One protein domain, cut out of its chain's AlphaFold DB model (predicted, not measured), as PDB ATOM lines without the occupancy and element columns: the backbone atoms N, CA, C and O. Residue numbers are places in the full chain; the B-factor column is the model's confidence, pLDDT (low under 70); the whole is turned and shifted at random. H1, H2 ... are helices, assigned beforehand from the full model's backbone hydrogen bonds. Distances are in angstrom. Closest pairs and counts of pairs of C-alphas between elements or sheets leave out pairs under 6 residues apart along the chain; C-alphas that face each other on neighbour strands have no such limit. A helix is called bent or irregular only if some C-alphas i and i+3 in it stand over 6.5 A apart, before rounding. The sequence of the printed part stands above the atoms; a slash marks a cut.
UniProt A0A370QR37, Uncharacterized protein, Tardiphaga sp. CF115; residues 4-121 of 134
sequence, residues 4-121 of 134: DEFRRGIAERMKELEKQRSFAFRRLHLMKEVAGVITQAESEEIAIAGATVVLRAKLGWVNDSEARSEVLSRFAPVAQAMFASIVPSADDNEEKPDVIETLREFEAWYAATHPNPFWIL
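This is residues 4 to 121 of the 134 residues of an uncharacterized protein of Tardiphaga sp. CF115 (UniProt A0A370QR37). A long helix, H1, reaches out as an arm, residues 4 to 18 sticking out, from a small body where H2 and H3b pack on its far end and H4 folds back along H3b. The printed part has 118 residues with five named helices, H1 to H5, and no named strand: all helix. It is loose, radius of gyration of the C-alphas 17.2 A, spanning 63 by 39 by 24 A.

Start at H1, residues 4 to 38; it makes a hairpin with H2, residues 44 to 59, closest at the C-alphas of Ile 38 and Ala 47, 4.8 A. H3, residues 66 to 86, was assigned as one helix by its hydrogen bonds but is bent, C-alphas 74 and 77 lying 6.7 A apart, into H3a, residues 66 to 74, and H3b, residues 77 to 86. H3b touches H1, closest at the C-alphas of Ile 38 and Phe 83, 6.0 A. H4, residues 99 to 113, runs opposite ways to H3b at a shallow tilt of 5 degrees, a hairpin. H5, residues 118 to 121, touches H1. In H1, H2, H3a, H3b and H4 every O i to N i+4 pair is within hydrogen-bond range; H5, with 4 residues, is too short for such a pair.

Find C-alpha 4 at (162.373, -3.328, -7.326); H1 runs 50.9 A. H5 ends at (138.378, -15.298, 12.868).

Residues 87 to 98 form the long link; no printed residue is under 70 in pLDDT.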
ATOM      1  N   ASP A   4     163.558  -2.450  -7.372       88.00
ATOM      2  CA  ASP A   4     162.373  -3.328  -7.326       88.00
ATOM      3  C   ASP A   4     162.338  -4.212  -6.071       88.00
ATOM      4  O   ASP A   4     161.289  -4.382  -5.450       88.00
ATOM      5  N   GLU A   5     163.493  -4.742  -5.656       87.06
ATOM      6  CA  GLU A   5     163.613  -5.536  -4.429       87.06
ATOM      7  C   GLU A   5     163.377  -4.677  -3.188       87.06
ATOM      8  O   GLU A   5     162.656  -5.092  -2.279       87.06
ATOM      9  N   PHE A   6     163.910  -3.453  -3.182       87.06
ATOM     10  CA  PHE A   6     163.671  -2.476  -2.127       87.06
ATOM     11  C   PHE A   6     162.185  -2.102  -2.018       87.06
ATOM     12  O   PHE A   6     161.615  -2.137  -0.926       87.06
ATOM     13  N   ARG A   7     161.521  -1.817  -3.147       90.19
ATOM     14  CA  ARG A   7     160.077  -1.528  -3.187       90.19
ATOM     15  C   ARG A   7     159.245  -2.712  -2.689       90.19
ATOM     16  O   ARG A   7     158.306  -2.503  -1.923       90.19
ATOM     17  N   ARG A   8     159.607  -3.947  -3.064       89.75
ATOM     18  CA  ARG A   8     158.955  -5.168  -2.558       89.75
ATOM     19  C   ARG A   8     159.110  -5.303  -1.041       89.75
ATOM     20  O   ARG A   8     158.110  -5.515  -0.362       89.75
ATOM     21  N   GLY A   9     160.316  -5.098  -0.510       90.44
ATOM     22  CA  GLY A   9     160.569  -5.160   0.933       90.44
ATOM     23  C   GLY A   9     159.769  -4.124   1.732       90.44
ATOM     24  O   GLY A   9     159.211  -4.449   2.781       90.44
ATOM     25  N   ILE A  10     159.634  -2.894   1.217       93.50
ATOM     26  CA  ILE A  10     158.763  -1.873   1.826       93.50
ATOM     27  C   ILE A  10     157.303  -2.335   1.829       93.50
ATOM     28  O   ILE A  10     156.636  -2.239   2.860       93.50
ATOM     29  N   ALA A  11     156.807  -2.839   0.698       91.94
ATOM     30  CA  ALA A  11     155.419  -3.276   0.576       91.94
ATOM     31  C   ALA A  11     155.091  -4.437   1.531       91.94
ATOM     32  O   ALA A  11     154.041  -4.432   2.171       91.94
ATOM     33  N   GLU A  12     155.990  -5.411   1.672       93.19
ATOM     34  CA  GLU A  12     155.839  -6.525   2.617       93.19
ATOM     35  C   GLU A  12     155.830  -6.038   4.069       93.19
ATOM     36  O   GLU A  12     154.962  -6.429   4.852       93.19
ATOM     37  N   ARG A  13     156.739  -5.121   4.424       92.69
ATOM     38  CA  ARG A  13     156.794  -4.564   5.780       92.69
ATOM     39  C   ARG A  13     155.551  -3.747   6.119       92.69
ATOM     40  O   ARG A  13     155.070  -3.823   7.247       92.69
ATOM     41  N   MET A  14     155.034  -2.983   5.159       91.31
ATOM     42  CA  MET A  14     153.805  -2.209   5.322       91.31
ATOM     43  C   MET A  14     152.608  -3.130   5.575       91.31
ATOM     44  O   MET A  14     151.905  -2.936   6.564       91.31
ATOM     45  N   LYS A  15     152.450  -4.190   4.771       90.75
ATOM     46  CA  LYS A  15     151.389  -5.194   4.957       90.75
ATOM     47  C   LYS A  15     151.448  -5.867   6.328       90.75
ATOM     48  O   LYS A  15     150.417  -6.057   6.969       90.75
ATOM     49  N   GLU A  16     152.646  -6.209   6.797       91.06
ATOM     50  CA  GLU A  16     152.817  -6.825   8.115       91.06
ATOM     51  C   GLU A  16     152.401  -5.869   9.244       91.06
ATOM     52  O   GLU A  16     151.657  -6.253  10.146       91.06
ATOM     53  N   LEU A  17     152.803  -4.597   9.170       91.56
ATOM     54  CA  LEU A  17     152.396  -3.586  10.151       91.56
ATOM     55  C   LEU A  17     150.883  -3.328  10.128       91.56
ATOM     56  O   LEU A  17     150.268  -3.179  11.185       91.56
ATOM     57  N   GLU A  18     150.261  -3.304   8.949       91.25
ATOM     58  CA  GLU A  18     148.807  -3.169   8.802       91.25
ATOM     59  C   GLU A  18     148.054  -4.345   9.436       91.25
ATOM     60  O   GLU A  18     147.045  -4.143  10.125       91.25
ATOM     61  N   LYS A  19     148.570  -5.566   9.271       90.62
ATOM     62  CA  LYS A  19     148.019  -6.772   9.897       90.62
ATOM     63  C   LYS A  19     148.144  -6.719  11.417       90.62
ATOM     64  O   LYS A  19     147.148  -6.902  12.117       90.62
ATOM     65  N   GLN A  20     149.330  -6.394  11.934       92.06
ATOM     66  CA  GLN A  20     149.566  -6.243  13.374       92.06
ATOM     67  C   GLN A  20     148.654  -5.179  13.987       92.06
ATOM     68  O   GLN A  20     148.026  -5.412  15.021       92.06
ATOM     69  N   ARG A  21     148.519  -4.029  13.316       93.62
ATOM     70  CA  ARG A  21     147.608  -2.953  13.719       93.62
ATOM     71  C   ARG A  21     146.163  -3.445  13.769       93.62
ATOM     72  O   ARG A  21     145.473  -3.205  14.758       93.62
ATOM     73  N   SER A  22     145.709  -4.150  12.736       93.25
ATOM     74  CA  SER A  22     144.348  -4.696  12.674       93.25
ATOM     75  C   SER A  22     144.076  -5.679  13.814       93.25
ATOM     76  O   SER A  22     143.035  -5.594  14.465       93.25
ATOM     77  N   PHE A  23     145.026  -6.566  14.116       94.50
ATOM     78  CA  PHE A  23     144.917  -7.499  15.239       94.50
ATOM     79  C   PHE A  23     144.870  -6.775  16.586       94.50
ATOM     80  O   PHE A  23     144.019  -7.094  17.414       94.50
ATOM     81  N   ALA A  24     145.712  -5.758  16.789       94.69
ATOM     82  CA  ALA A  24     145.707  -4.964  18.015       94.69
ATOM     83  C   ALA A  24     144.350  -4.279  18.259       94.69
ATOM     84  O   ALA A  24     143.845  -4.303  19.381       94.69
ATOM     85  N   PHE A  25     143.723  -3.728  17.213       94.12
ATOM     86  CA  PHE A  25     142.387  -3.137  17.336       94.12
ATOM     87  C   PHE A  25     141.307  -4.168  17.650       94.12
ATOM     88  O   PHE A  25     140.451  -3.901  18.489       94.12
ATOM     89  N   ARG A  26     141.349  -5.348  17.023       95.06
ATOM     90  CA  ARG A  26     140.393  -6.432  17.305       95.06
ATOM     91  C   ARG A  26     140.509  -6.911  18.745       95.06
ATOM     92  O   ARG A  26     139.489  -7.027  19.420       95.06
ATOM     93  N   ARG A  27     141.742  -7.100  19.226       96.69
ATOM     94  CA  ARG A  27     142.026  -7.434  20.623       96.69
ATOM     95  C   ARG A  27     141.437  -6.388  21.561       96.69
ATOM     96  O   ARG A  27     140.642  -6.730  22.427       96.69
ATOM     97  N   LEU A  28     141.776  -5.113  21.359       96.44
ATOM     98  CA  LEU A  28     141.265  -4.019  22.187       96.44
ATOM     99  C   LEU A  28     139.730  -3.975  22.194       96.44
ATOM    100  O   LEU A  28     139.122  -3.819  23.251       96.44
ATOM    101  N   HIS A  29     139.110  -4.119  21.023       95.94
ATOM    102  CA  HIS A  29     137.659  -4.066  20.873       95.94
ATOM    103  C   HIS A  29     136.963  -5.217  21.603       95.94
ATOM    104  O   HIS A  29     136.030  -4.972  22.365       95.94
ATOM    105  N   LEU A  30     137.445  -6.452  21.424       97.00
ATOM    106  CA  LEU A  30     136.921  -7.618  22.137       97.00
ATOM    107  C   LEU A  30     137.061  -7.440  23.651       97.00
ATOM    108  O   LEU A  30     136.074  -7.563  24.372       97.00
ATOM    109  N   MET A  31     138.263  -7.109  24.132       97.69
ATOM    110  CA  MET A  31     138.523  -6.991  25.569       97.69
ATOM    111  C   MET A  31     137.688  -5.885  26.219       97.69
ATOM    112  O   MET A  31     137.249  -6.042  27.355       97.69
ATOM    113  N   LYS A  32     137.403  -4.794  25.498       97.94
ATOM    114  CA  LYS A  32     136.503  -3.737  25.975       97.94
ATOM    115  C   LYS A  32     135.068  -4.234  26.158       97.94
ATOM    116  O   LYS A  32     134.428  -3.889  27.146       97.94
ATOM    117  N   GLU A  33     134.547  -5.014  25.217       98.06
ATOM    118  CA  GLU A  33     133.189  -5.554  25.331       98.06
ATOM    119  C   GLU A  33     133.080  -6.636  26.405       98.06
ATOM    120  O   GLU A  33     132.122  -6.636  27.177       98.06
ATOM    121  N   VAL A  34     134.092  -7.503  26.504       98.12
ATOM    122  CA  VAL A  34     134.199  -8.490  27.583       98.12
ATOM    123  C   VAL A  34     134.259  -7.786  28.943       98.12
ATOM    124  O   VAL A  34     133.513  -8.146  29.847       98.12
ATOM    125  N   ALA A  35     135.051  -6.719  29.085       97.69
ATOM    126  CA  ALA A  35     135.065  -5.919  30.312       97.69
ATOM    127  C   ALA A  35     133.675  -5.347  30.639       97.69
ATOM    128  O   ALA A  35     133.257  -5.374  31.793       97.69
ATOM    129  N   GLY A  36     132.939  -4.877  29.626       97.62
ATOM    130  CA  GLY A  36     131.583  -4.354  29.793       97.62
ATOM    131  C   GLY A  36     130.637  -5.351  30.466       97.62
ATOM    132  O   GLY A  36     129.962  -4.983  31.424       97.62
ATOM    133  N   VAL A  37     130.632  -6.613  30.027       97.88
ATOM    134  CA  VAL A  37     129.789  -7.649  30.652       97.88
ATOM    135  C   VAL A  37     130.327  -8.105  32.008       97.88
ATOM    136  O   VAL A  37     129.547  -8.319  32.930       97.88
ATOM    137  N   ILE A  38     131.650  -8.187  32.170       97.81
ATOM    138  CA  ILE A  38     132.280  -8.623  33.424       97.81
ATOM    139  C   ILE A  38     132.019  -7.629  34.560       97.81
ATOM    140  O   ILE A  38     131.738  -8.048  35.676       97.81
ATOM    141  N   THR A  39     132.034  -6.320  34.291       96.81
ATOM    142  CA  THR A  39     131.744  -5.298  35.320       96.81
ATOM    143  C   THR A  39     130.318  -5.347  35.871       96.81
ATOM    144  O   THR A  39     130.056  -4.765  36.920       96.81
ATOM    145  N   GLN A  40     129.401  -6.023  35.177       96.19
ATOM    146  CA  GLN A  40     128.008  -6.201  35.593       96.19
ATOM    147  C   GLN A  40     127.750  -7.589  36.194       96.19
ATOM    148  O   GLN A  40     126.631  -7.870  36.615       96.19
ATOM    149  N   ALA A  41     128.751  -8.472  36.201       97.19
ATOM    150  CA  ALA A  41     128.594  -9.836  36.669       97.19
ATOM    151  C   ALA A  41     128.570  -9.902  38.202       97.19
ATOM    152  O   ALA A  41     129.417  -9.324  38.878       97.19
ATOM    153  N   GLU A  42     127.616 -10.658  38.744       95.31
ATOM    154  CA  GLU A  42     127.464 -10.859  40.193       95.31
ATOM    155  C   GLU A  42     128.320 -12.020  40.724       95.31
ATOM    156  O   GLU A  42     128.523 -12.160  41.928       95.31
ATOM    157  N   SER A  43     128.826 -12.866  39.828       96.81
ATOM    158  CA  SER A  43     129.673 -14.008  40.152       96.81
ATOM    159  C   SER A  43     130.637 -14.312  39.009       96.81
ATOM    160  O   SER A  43     130.425 -13.900  37.865       96.81
ATOM    161  N   GLU A  44     131.680 -15.083  39.313       96.88
ATOM    162  CA  GLU A  44     132.650 -15.545  38.319       96.88
ATOM    163  C   GLU A  44     131.971 -16.367  37.212       96.88
ATOM    164  O   GLU A  44     132.240 -16.167  36.029       96.88
ATOM    165  N   GLU A  45     131.024 -17.234  37.575       97.88
ATOM    166  CA  GLU A  45     130.259 -18.040  36.619       97.88
ATOM    167  C   GLU A  45     129.463 -17.158  35.643       97.88
ATOM    168  O   GLU A  45     129.489 -17.387  34.431       97.88
ATOM    169  N   ILE A  46     128.817 -16.098  36.148       97.94
ATOM    170  CA  ILE A  46     128.092 -15.126  35.315       97.94
ATOM    171  C   ILE A  46     129.067 -14.353  34.416       97.94
ATOM    172  O   ILE A  46     128.762 -14.121  33.244       97.94
ATOM    173  N   ALA A  47     130.249 -13.993  34.922       98.12
ATOM    174  CA  ALA A  47     131.282 -13.308  34.149       98.12
ATOM    175  C   ALA A  47     131.785 -14.171  32.978       98.12
ATOM    176  O   ALA A  47     131.846 -13.700  31.839       98.12
ATOM    177  N   ILE A  48     132.077 -15.449  33.235       98.38
ATOM    178  CA  ILE A  48     132.520 -16.415  32.220       98.38
ATOM    179  C   ILE A  48     131.414 -16.655  31.185       98.38
ATOM    180  O   ILE A  48     131.679 -16.619  29.978       98.38
ATOM    181  N   ALA A  49     130.168 -16.851  31.624       98.00
ATOM    182  CA  ALA A  49     129.031 -17.033  30.726       98.00
ATOM    183  C   ALA A  49     128.803 -15.793  29.841       98.00
ATOM    184  O   ALA A  49     128.653 -15.917  28.623       98.00
ATOM    185  N   GLY A  50     128.856 -14.591  30.423       98.06
ATOM    186  CA  GLY A  50     128.731 -13.326  29.698       98.06
ATOM    187  C   GLY A  50     129.837 -13.136  28.658       98.06
ATOM    188  O   GLY A  50     129.553 -12.843  27.494       98.06
ATOM    189  N   ALA A  51     131.094 -13.373  29.038       98.12
ATOM    190  CA  ALA A  51     132.232 -13.315  28.121       98.12
ATOM    191  C   ALA A  51     132.100 -14.333  26.973       98.12
ATOM    192  O   ALA A  51     132.367 -14.007  25.814       98.12
ATOM    193  N   THR A  52     131.617 -15.541  27.276       97.31
ATOM    194  CA  THR A  52     131.345 -16.593  26.285       97.31
ATOM    195  C   THR A  52     130.295 -16.143  25.270       97.31
ATOM    196  O   THR A  52     130.489 -16.314  24.065       97.31
ATOM    197  N   VAL A  53     129.201 -15.521  25.722       96.94
ATOM    198  CA  VAL A  53     128.150 -14.983  24.840       96.94
ATOM    199  C   VAL A  53     128.698 -13.884  23.928       96.94
ATOM    200  O   VAL A  53     128.469 -13.935  22.717       96.94
ATOM    201  N   VAL A  54     129.465 -12.932  24.475       97.31
ATOM    202  CA  VAL A  54     130.116 -11.864  23.692       97.31
ATOM    203  C   VAL A  54     131.016 -12.458  22.612       97.31
ATOM    204  O   VAL A  54     130.923 -12.077  21.442       97.31
ATOM    205  N   LEU A  55     131.855 -13.430  22.977       96.44
ATOM    206  CA  LEU A  55     132.796 -14.029  22.044       96.44
ATOM    207  C   LEU A  55     132.084 -14.784  20.912       96.44
ATOM    208  O   LEU A  55     132.401 -14.582  19.739       96.44
ATOM    209  N   ARG A  56     131.068 -15.593  21.234       94.81
ATOM    210  CA  ARG A  56     130.252 -16.285  20.221       94.81
ATOM    211  C   ARG A  56     129.585 -15.310  19.261       94.81
ATOM    212  O   ARG A  56     129.626 -15.530  18.051       94.81
ATOM    213  N   ALA A  57     129.001 -14.235  19.793       94.00
ATOM    214  CA  ALA A  57     128.340 -13.213  18.993       94.00
ATOM    215  C   ALA A  57     129.324 -12.545  18.025       94.00
ATOM    216  O   ALA A  57     129.026 -12.413  16.839       94.00
ATOM    217  N   LYS A  58     130.529 -12.197  18.493       93.62
ATOM    218  CA  LYS A  58     131.567 -11.597  17.642       93.62
ATOM    219  C   LYS A  58     132.094 -12.510  16.553       93.62
ATOM    220  O   LYS A  58     132.448 -12.026  15.483       93.62
ATOM    221  N   LEU A  59     132.137 -13.809  16.819       93.19
ATOM    222  CA  LEU A  59     132.598 -14.802  15.856       93.19
ATOM    223  C   LEU A  59     131.479 -15.308  14.930       93.19
ATOM    224  O   LEU A  59     131.747 -16.111  14.037       93.19
ATOM    225  N   GLY A  60     130.232 -14.854  15.116       92.00
ATOM    226  CA  GLY A  60     129.078 -15.317  14.340       92.00
ATOM    227  C   GLY A  60     128.738 -16.792  14.587       92.00
ATOM    228  O   GLY A  60     128.206 -17.474  13.711       92.00
ATOM    229  N   TRP A  61     129.086 -17.330  15.759       92.56
ATOM    230  CA  TRP A  61     128.892 -18.741  16.083       92.56
ATOM    231  C   TRP A  61     127.490 -19.002  16.624       92.56
ATOM    232  O   TRP A  61     127.216 -18.838  17.813       92.56
ATOM    233  N   VAL A  62     126.609 -19.450  15.729       84.62
ATOM    234  CA  VAL A  62     125.223 -19.815  16.065       84.62
ATOM    235  C   VAL A  62     125.131 -21.237  16.630       84.62
ATOM    236  O   VAL A  62     124.421 -21.464  17.601       84.62
ATOM    237  N   ASN A  63     125.902 -22.176  16.072       83.38
ATOM    238  CA  ASN A  63     125.891 -23.587  16.468       83.38
ATOM    239  C   ASN A  63     127.181 -23.992  17.179       83.38
ATOM    240  O   ASN A  63     128.263 -23.480  16.866       83.38
ATOM    241  N   ASP A  64     127.072 -24.981  18.056       84.25
ATOM    242  CA  ASP A  64     128.221 -25.605  18.699       84.25
ATOM    243  C   ASP A  64     128.958 -26.560  17.760       84.25
ATOM    244  O   ASP A  64     128.382 -27.184  16.869       84.25
ATOM    245  N   SER A  65     130.265 -26.660  17.971       91.31
ATOM    246  CA  SER A  65     131.111 -27.740  17.477       91.31
ATOM    247  C   SER A  65     132.201 -27.992  18.510       91.31
ATOM    248  O   SER A  65     132.513 -27.098  19.295       91.31
ATOM    249  N   GLU A  66     132.801 -29.179  18.502       92.38
ATOM    250  CA  GLU A  66     133.866 -29.532  19.449       92.38
ATOM    251  C   GLU A  66     135.009 -28.502  19.439       92.38
ATOM    252  O   GLU A  66     135.374 -27.972  20.486       92.38
ATOM    253  N   ALA A  67     135.463 -28.101  18.248       91.12
ATOM    254  CA  ALA A  67     136.493 -27.074  18.091       91.12
ATOM    255  C   ALA A  67     136.071 -25.701  18.650       91.12
ATOM    256  O   ALA A  67     136.871 -25.007  19.272       91.12
ATOM    257  N   ARG A  68     134.809 -25.286  18.458       93.25
ATOM    258  CA  ARG A  68     134.306 -24.014  19.011       93.25
ATOM    259  C   ARG A  68     134.230 -24.074  20.531       93.25
ATOM    260  O   ARG A  68     134.649 -23.128  21.191       93.25
ATOM    261  N   SER A  69     133.738 -25.181  21.077       94.56
ATOM    262  CA  SER A  69     133.669 -25.408  22.521       94.56
ATOM    263  C   SER A  69     135.055 -25.400  23.163       94.56
ATOM    264  O   SER A  69     135.218 -24.814  24.230       94.56
ATOM    265  N   GLU A  70     136.064 -25.971  22.500       96.31
ATOM    266  CA  GLU A  70     137.447 -25.916  22.975       96.31
ATOM    267  C   GLU A  70     137.964 -24.474  23.035       96.31
ATOM    268  O   GLU A  70     138.489 -24.057  24.064       96.31
ATOM    269  N   VAL A  71     137.753 -23.680  21.979       97.00
ATOM    270  CA  VAL A  71     138.158 -22.264  21.961       97.00
ATOM    271  C   VAL A  71     137.483 -21.470  23.081       97.00
ATOM    272  O   VAL A  71     138.153 -20.700  23.764       97.00
ATOM    273  N   LEU A  72     136.178 -21.665  23.301       96.94
ATOM    274  CA  LEU A  72     135.448 -20.984  24.377       96.94
ATOM    275  C   LEU A  72     135.967 -21.400  25.761       96.94
ATOM    276  O   LEU A  72     136.207 -20.540  26.605       96.94
ATOM    277  N   SER A  73     136.206 -22.696  25.971       97.31
ATOM    278  CA  SER A  73     136.777 -23.229  27.215       97.31
ATOM    279  C   SER A  73     138.169 -22.654  27.493       97.31
ATOM    280  O   SER A  73     138.462 -22.218  28.602       97.31
ATOM    281  N   ARG A  74     139.014 -22.555  26.462       98.12
ATOM    282  CA  ARG A  74     140.361 -21.972  26.560       98.12
ATOM    283  C   ARG A  74     140.360 -20.464  26.764       98.12
ATOM    284  O   ARG A  74     141.342 -19.935  27.272       98.12
ATOM    285  N   PHE A  75     139.286 -19.777  26.384       98.25
ATOM    286  CA  PHE A  75     139.125 -18.347  26.632       98.25
ATOM    287  C   PHE A  75     138.578 -18.044  28.038       98.25
ATOM    288  O   PHE A  75     138.811 -16.955  28.558       98.25
ATOM    289  N   ALA A  76     137.891 -18.991  28.688       98.00
ATOM    290  CA  ALA A  76     137.303 -18.797  30.017       98.00
ATOM    291  C   ALA A  76     138.293 -18.288  31.094       98.00
ATOM    292  O   ALA A  76     137.912 -17.371  31.826       98.00
ATOM    293  N   PRO A  77     139.561 -18.752  31.164       98.44
ATOM    294  CA  PRO A  77     140.550 -18.211  32.100       98.44
ATOM    295  C   PRO A  77     140.800 -16.705  31.943       98.44
ATOM    296  O   PRO A  77     141.045 -16.018  32.929       98.44
ATOM    297  N   VAL A  78     140.685 -16.158  30.727       98.44
ATOM    298  CA  VAL A  78     140.822 -14.710  30.496       98.44
ATOM    299  C   VAL A  78     139.685 -13.959  31.190       98.44
ATOM    300  O   VAL A  78     139.921 -12.960  31.868       98.44
ATOM    301  N   ALA A  79     138.451 -14.453  31.060       98.12
ATOM    302  CA  ALA A  79     137.290 -13.868  31.726       98.12
ATOM    303  C   ALA A  79     137.382 -14.001  33.255       98.12
ATOM    304  O   ALA A  79     137.072 -13.050  33.971       98.12
ATOM    305  N   GLN A  80     137.869 -15.144  33.744       97.75
ATOM    306  CA  GLN A  80     138.131 -15.370  35.162       97.75
ATOM    307  C   GLN A  80     139.154 -14.369  35.716       97.75
ATOM    308  O   GLN A  80     138.874 -13.686  36.700       97.75
ATOM    309  N   ALA A  81     140.304 -14.214  35.052       97.75
ATOM    310  CA  ALA A  81     141.333 -13.252  35.442       97.75
ATOM    311  C   ALA A  81     140.785 -11.816  35.455       97.75
ATOM    312  O   ALA A  81     141.020 -11.055  36.393       97.75
ATOM    313  N   MET A  82     139.997 -11.442  34.443       97.50
ATOM    314  CA  MET A  82     139.355 -10.128  34.399       97.50
ATOM    315  C   MET A  82     138.396  -9.912  35.571       97.50
ATOM    316  O   MET A  82     138.446  -8.854  36.195       97.50
ATOM    317  N   PHE A  83     137.553 -10.893  35.894       97.19
ATOM    318  CA  PHE A  83     136.620 -10.800  37.015       97.19
ATOM    319  C   PHE A  83     137.357 -10.688  38.356       97.19
ATOM    320  O   PHE A  83     137.128  -9.743  39.111       97.19
ATOM    321  N   ALA A  84     138.323 -11.570  38.608       95.00
ATOM    322  CA  ALA A  84     139.147 -11.528  39.814       95.00
ATOM    323  C   ALA A  84     139.947 -10.214  39.943       95.00
ATOM    324  O   ALA A  84     140.190  -9.742  41.049       95.00
ATOM    325  N   SER A  85     140.298  -9.554  38.831       93.81
ATOM    326  CA  SER A  85     140.978  -8.251  38.878       93.81
ATOM    327  C   SER A  85     140.094  -7.094  39.380       93.81
ATOM    328  O   SER A  85     140.625  -6.094  39.885       93.81
ATOM    329  N   ILE A  86     138.763  -7.203  39.253       91.56
ATOM    330  CA  ILE A  86     137.809  -6.141  39.622       91.56
ATOM    331  C   ILE A  86     137.079  -6.403  40.940       91.56
ATOM    332  O   ILE A  86     136.636  -5.448  41.579       91.56
ATOM    333  N   VAL A  87     136.958  -7.664  41.355       89.94
ATOM    334  CA  VAL A  87     136.354  -8.017  42.640       89.94
ATOM    335  C   VAL A  87     137.310  -7.631  43.775       89.94
ATOM    336  O   VAL A  87     138.515  -7.865  43.663       89.94
ATOM    337  N   PRO A  88     136.814  -7.012  44.862       84.69
ATOM    338  CA  PRO A  88     137.632  -6.760  46.040       84.69
ATOM    339  C   PRO A  88     138.162  -8.073  46.622       84.69
ATOM    340  O   PRO A  88     137.381  -8.986  46.896       84.69
ATOM    341  N   SER A  89     139.475  -8.154  46.830       83.00
ATOM    342  CA  SER A  89     140.063  -9.255  47.592       83.00
ATOM    343  C   SER A  89     139.780  -9.075  49.090       83.00
ATOM    344  O   SER A  89     139.585  -7.958  49.573       83.00
ATOM    345  N   ALA A  90     139.755 -10.187  49.824       79.94
ATOM    346  CA  ALA A  90     139.753 -10.185  51.283       79.94
ATOM    347  C   ALA A  90     141.121  -9.795  51.883       79.94
ATOM    348  O   ALA A  90     141.173  -9.422  53.055       79.94
ATOM    349  N   ASP A  91     142.205  -9.878  51.104       83.19
ATOM    350  CA  ASP A  91     143.561  -9.479  51.483       83.19
ATOM    351  C   ASP A  91     144.089  -8.432  50.494       83.19
ATOM    352  O   ASP A  91     144.290  -8.707  49.315       83.19
ATOM    353  N   ASP A  92     144.361  -7.221  50.983       75.56
ATOM    354  CA  ASP A  92     144.920  -6.134  50.168       75.56
ATOM    355  C   ASP A  92     146.321  -6.456  49.605       75.56
ATOM    356  O   ASP A  92     146.800  -5.756  48.710       75.56
ATOM    357  N   ASN A  93     146.986  -7.505  50.111       80.62
ATOM    358  CA  ASN A  93     148.258  -8.007  49.588       80.62
ATOM    359  C   ASN A  93     148.093  -9.133  48.557       80.62
ATOM    360  O   ASN A  93     149.104  -9.626  48.052       80.62
ATOM    361  N   GLU A  94     146.865  -9.566  48.252       83.81
ATOM    362  CA  GLU A  94     146.635 -10.572  47.220       83.81
ATOM    363  C   GLU A  94     147.008 -10.006  45.845       83.81
ATOM    364  O   GLU A  94     146.505  -8.971  45.395       83.81
ATOM    365  N   GLU A  95     147.929 -10.692  45.170       86.25
ATOM    366  CA  GLU A  95     148.367 -10.301  43.840       86.25
ATOM    367  C   GLU A  95     147.226 -10.511  42.843       86.25
ATOM    368  O   GLU A  95     146.694 -11.611  42.685       86.25
ATOM    369  N   LYS A  96     146.838  -9.433  42.157       88.38
ATOM    370  CA  LYS A  96     145.805  -9.512  41.127       88.38
ATOM    371  C   LYS A  96     146.322 -10.296  39.918       88.38
ATOM    372  O   LYS A  96     147.474 -10.112  39.529       88.38
ATOM    373  N   PRO A  97     145.470 -11.103  39.268       92.81
ATOM    374  CA  PRO A  97     145.883 -11.876  38.103       92.81
ATOM    375  C   PRO A  97     146.289 -10.974  36.930       92.81
ATOM    376  O   PRO A  97     145.652  -9.950  36.655       92.81
ATOM    377  N   ASP A  98     147.320 -11.390  36.189       95.56
ATOM    378  CA  ASP A  98     147.748 -10.720  34.959       95.56
ATOM    379  C   ASP A  98     146.868 -11.145  33.777       95.56
ATOM    380  O   ASP A  98     147.144 -12.102  33.052       95.56
ATOM    381  N   VAL A  99     145.802 -10.374  33.557       96.56
ATOM    382  CA  VAL A  99     144.867 -10.551  32.435       96.56
ATOM    383  C   VAL A  99     145.578 -10.567  31.078       96.56
ATOM    384  O   VAL A  99     145.154 -11.273  30.160       96.56
ATOM    385  N   ILE A 100     146.630  -9.757  30.915       96.19
ATOM    386  CA  ILE A 100     147.330  -9.643  29.636       96.19
ATOM    387  C   ILE A 100     148.145 -10.903  29.381       96.19
ATOM    388  O   ILE A 100     148.147 -11.382  28.246       96.19
ATOM    389  N   GLU A 101     148.799 -11.451  30.402       97.25
ATOM    390  CA  GLU A 101     149.508 -12.722  30.272       97.25
ATOM    391  C   GLU A 101     148.546 -13.875  29.982       97.25
ATOM    392  O   GLU A 101     148.752 -14.596  29.010       97.25
ATOM    393  N   THR A 102     147.420 -13.976  30.696       97.94
ATOM    394  CA  THR A 102     146.407 -15.012  30.415       97.94
ATOM    395  C   THR A 102     145.878 -14.928  28.977       97.94
ATOM    396  O   THR A 102     145.677 -15.944  28.307       97.94
ATOM    397  N   LEU A 103     145.687 -13.715  28.447       98.19
ATOM    398  CA  LEU A 103     145.306 -13.527  27.046       98.19
ATOM    399  C   LEU A 103     146.423 -13.954  26.077       98.19
ATOM    400  O   LEU A 103     146.130 -14.553  25.041       98.19
ATOM    401  N   ARG A 104     147.696 -13.678  26.392       98.00
ATOM    402  CA  ARG A 104     148.834 -14.143  25.577       98.00
ATOM    403  C   ARG A 104     148.928 -15.663  25.556       98.00
ATOM    404  O   ARG A 104     149.172 -16.218  24.488       98.00
ATOM    405  N   GLU A 105     148.707 -16.329  26.685       98.44
ATOM    406  CA  GLU A 105     148.693 -17.792  26.773       98.44
ATOM    407  C   GLU A 105     147.600 -18.398  25.884       98.44
ATOM    408  O   GLU A 105     147.862 -19.342  25.132       98.44
ATOM    409  N   PHE A 106     146.398 -17.814  25.896       98.56
ATOM    410  CA  PHE A 106     145.316 -18.198  24.988       98.56
ATOM    411  C   PHE A 106     145.718 -18.030  23.514       98.56
ATOM    412  O   PHE A 106     145.543 -18.948  22.708       98.56
ATOM    413  N   GLU A 107     146.286 -16.878  23.148       98.19
ATOM    414  CA  GLU A 107     146.727 -16.616  21.775       98.19
ATOM    415  C   GLU A 107     147.841 -17.574  21.327       98.19
ATOM    416  O   GLU A 107     147.817 -18.060  20.193       98.19
ATOM    417  N   ALA A 108     148.792 -17.876  22.216       98.31
ATOM    418  CA  ALA A 108     149.880 -18.812  21.963       98.31
ATOM    419  C   ALA A 108     149.357 -20.239  21.757       98.31
ATOM    420  O   ALA A 108     149.749 -20.908  20.799       98.31
ATOM    421  N   TRP A 109     148.422 -20.686  22.601       98.25
ATOM    422  CA  TRP A 109     147.750 -21.972  22.426       98.25
ATOM    423  C   TRP A 109     147.008 -22.048  21.084       98.25
ATOM    424  O   TRP A 109     147.148 -23.037  20.358       98.25
ATOM    425  N   TYR A 110     146.258 -21.002  20.718       98.06
ATOM    426  CA  TYR A 110     145.510 -20.993  19.462       98.06
ATOM    427  C   TYR A 110     146.457 -21.087  18.260       98.06
ATOM    428  O   TYR A 110     146.254 -21.915  17.377       98.06
ATOM    429  N   ALA A 111     147.536 -20.297  18.256       96.88
ATOM    430  CA  ALA A 111     148.538 -20.310  17.190       96.88
ATOM    431  C   ALA A 111     149.292 -21.648  17.074       96.88
ATOM    432  O   ALA A 111     149.716 -22.014  15.982       96.88
ATOM    433  N   ALA A 112     149.452 -22.387  18.176       97.88
ATOM    434  CA  ALA A 112     150.086 -23.705  18.165       97.88
ATOM    435  C   ALA A 112     149.178 -24.814  17.603       97.88
ATOM    436  O   ALA A 112     149.671 -25.837  17.133       97.88
ATOM    437  N   THR A 113     147.858 -24.628  17.666       96.50
ATOM    438  CA  THR A 113     146.861 -25.656  17.327       96.50
ATOM    439  C   THR A 113     146.088 -25.361  16.040       96.50
ATOM    440  O   THR A 113     145.443 -26.256  15.497       96.50
ATOM    441  N   HIS A 114     146.181 -24.135  15.515       94.69
ATOM    442  CA  HIS A 114     145.458 -23.678  14.329       94.69
ATOM    443  C   HIS A 114     146.406 -23.063  13.289       94.69
ATOM    444  O   HIS A 114     147.392 -22.419  13.641       94.69
ATOM    445  N   PRO A 115     146.097 -23.184  11.984       91.19
ATOM    446  CA  PRO A 115     146.964 -22.679  10.915       91.19
ATOM    447  C   PRO A 115     147.000 -21.146  10.812       91.19
ATOM    448  O   PRO A 115     147.901 -20.591  10.189       91.19
ATOM    449  N   ASN A 116     146.010 -20.457  11.385       92.56
ATOM    450  CA  ASN A 116     145.856 -19.009  11.315       92.56
ATOM    451  C   ASN A 116     145.792 -18.417  12.728       92.56
ATOM    452  O   ASN A 116     145.246 -19.065  13.618       92.56
ATOM    453  N   PRO A 117     146.271 -17.180  12.953       94.62
ATOM    454  CA  PRO A 117     146.067 -16.484  14.219       94.62
ATOM    455  C   PRO A 117     144.582 -16.315  14.548       94.62
ATOM    456  O   PRO A 117     143.780 -16.019  13.662       94.62
ATOM    457  N   PHE A 118     144.235 -16.391  15.834       96.00
ATOM    458  CA  PHE A 118     142.862 -16.238  16.331       96.00
ATOM    459  C   PHE A 118     142.154 -14.991  15.789       96.00
ATOM    460  O   PHE A 118     140.995 -15.037  15.386       96.00
ATOM    461  N   TRP A 119     142.880 -13.875  15.705       95.88
ATOM    462  CA  TRP A 119     142.355 -12.587  15.255       95.88
ATOM    463  C   TRP A 119     141.904 -12.560  13.789       95.88
ATOM    464  O   TRP A 119     141.208 -11.621  13.402       95.88
ATOM    465  N   ILE A 120     142.261 -13.570  12.985       93.00
ATOM    466  CA  ILE A 120     141.712 -13.766  11.634       93.00
ATOM    467  C   ILE A 120     140.246 -14.219  11.691       93.00
ATOM    468  O   ILE A 120     139.484 -13.894  10.794       93.00
ATOM    469  N   LEU A 121     139.787 -14.882  12.758       91.94
ATOM    470  CA  LEU A 121     138.378 -15.298  12.868       91.94
ATOM    471  C   LEU A 121     137.397 -14.116  12.918       91.94
ATOM    472  O   LEU A 121     136.228 -14.252  12.570       91.94
TER     473      LEU A 121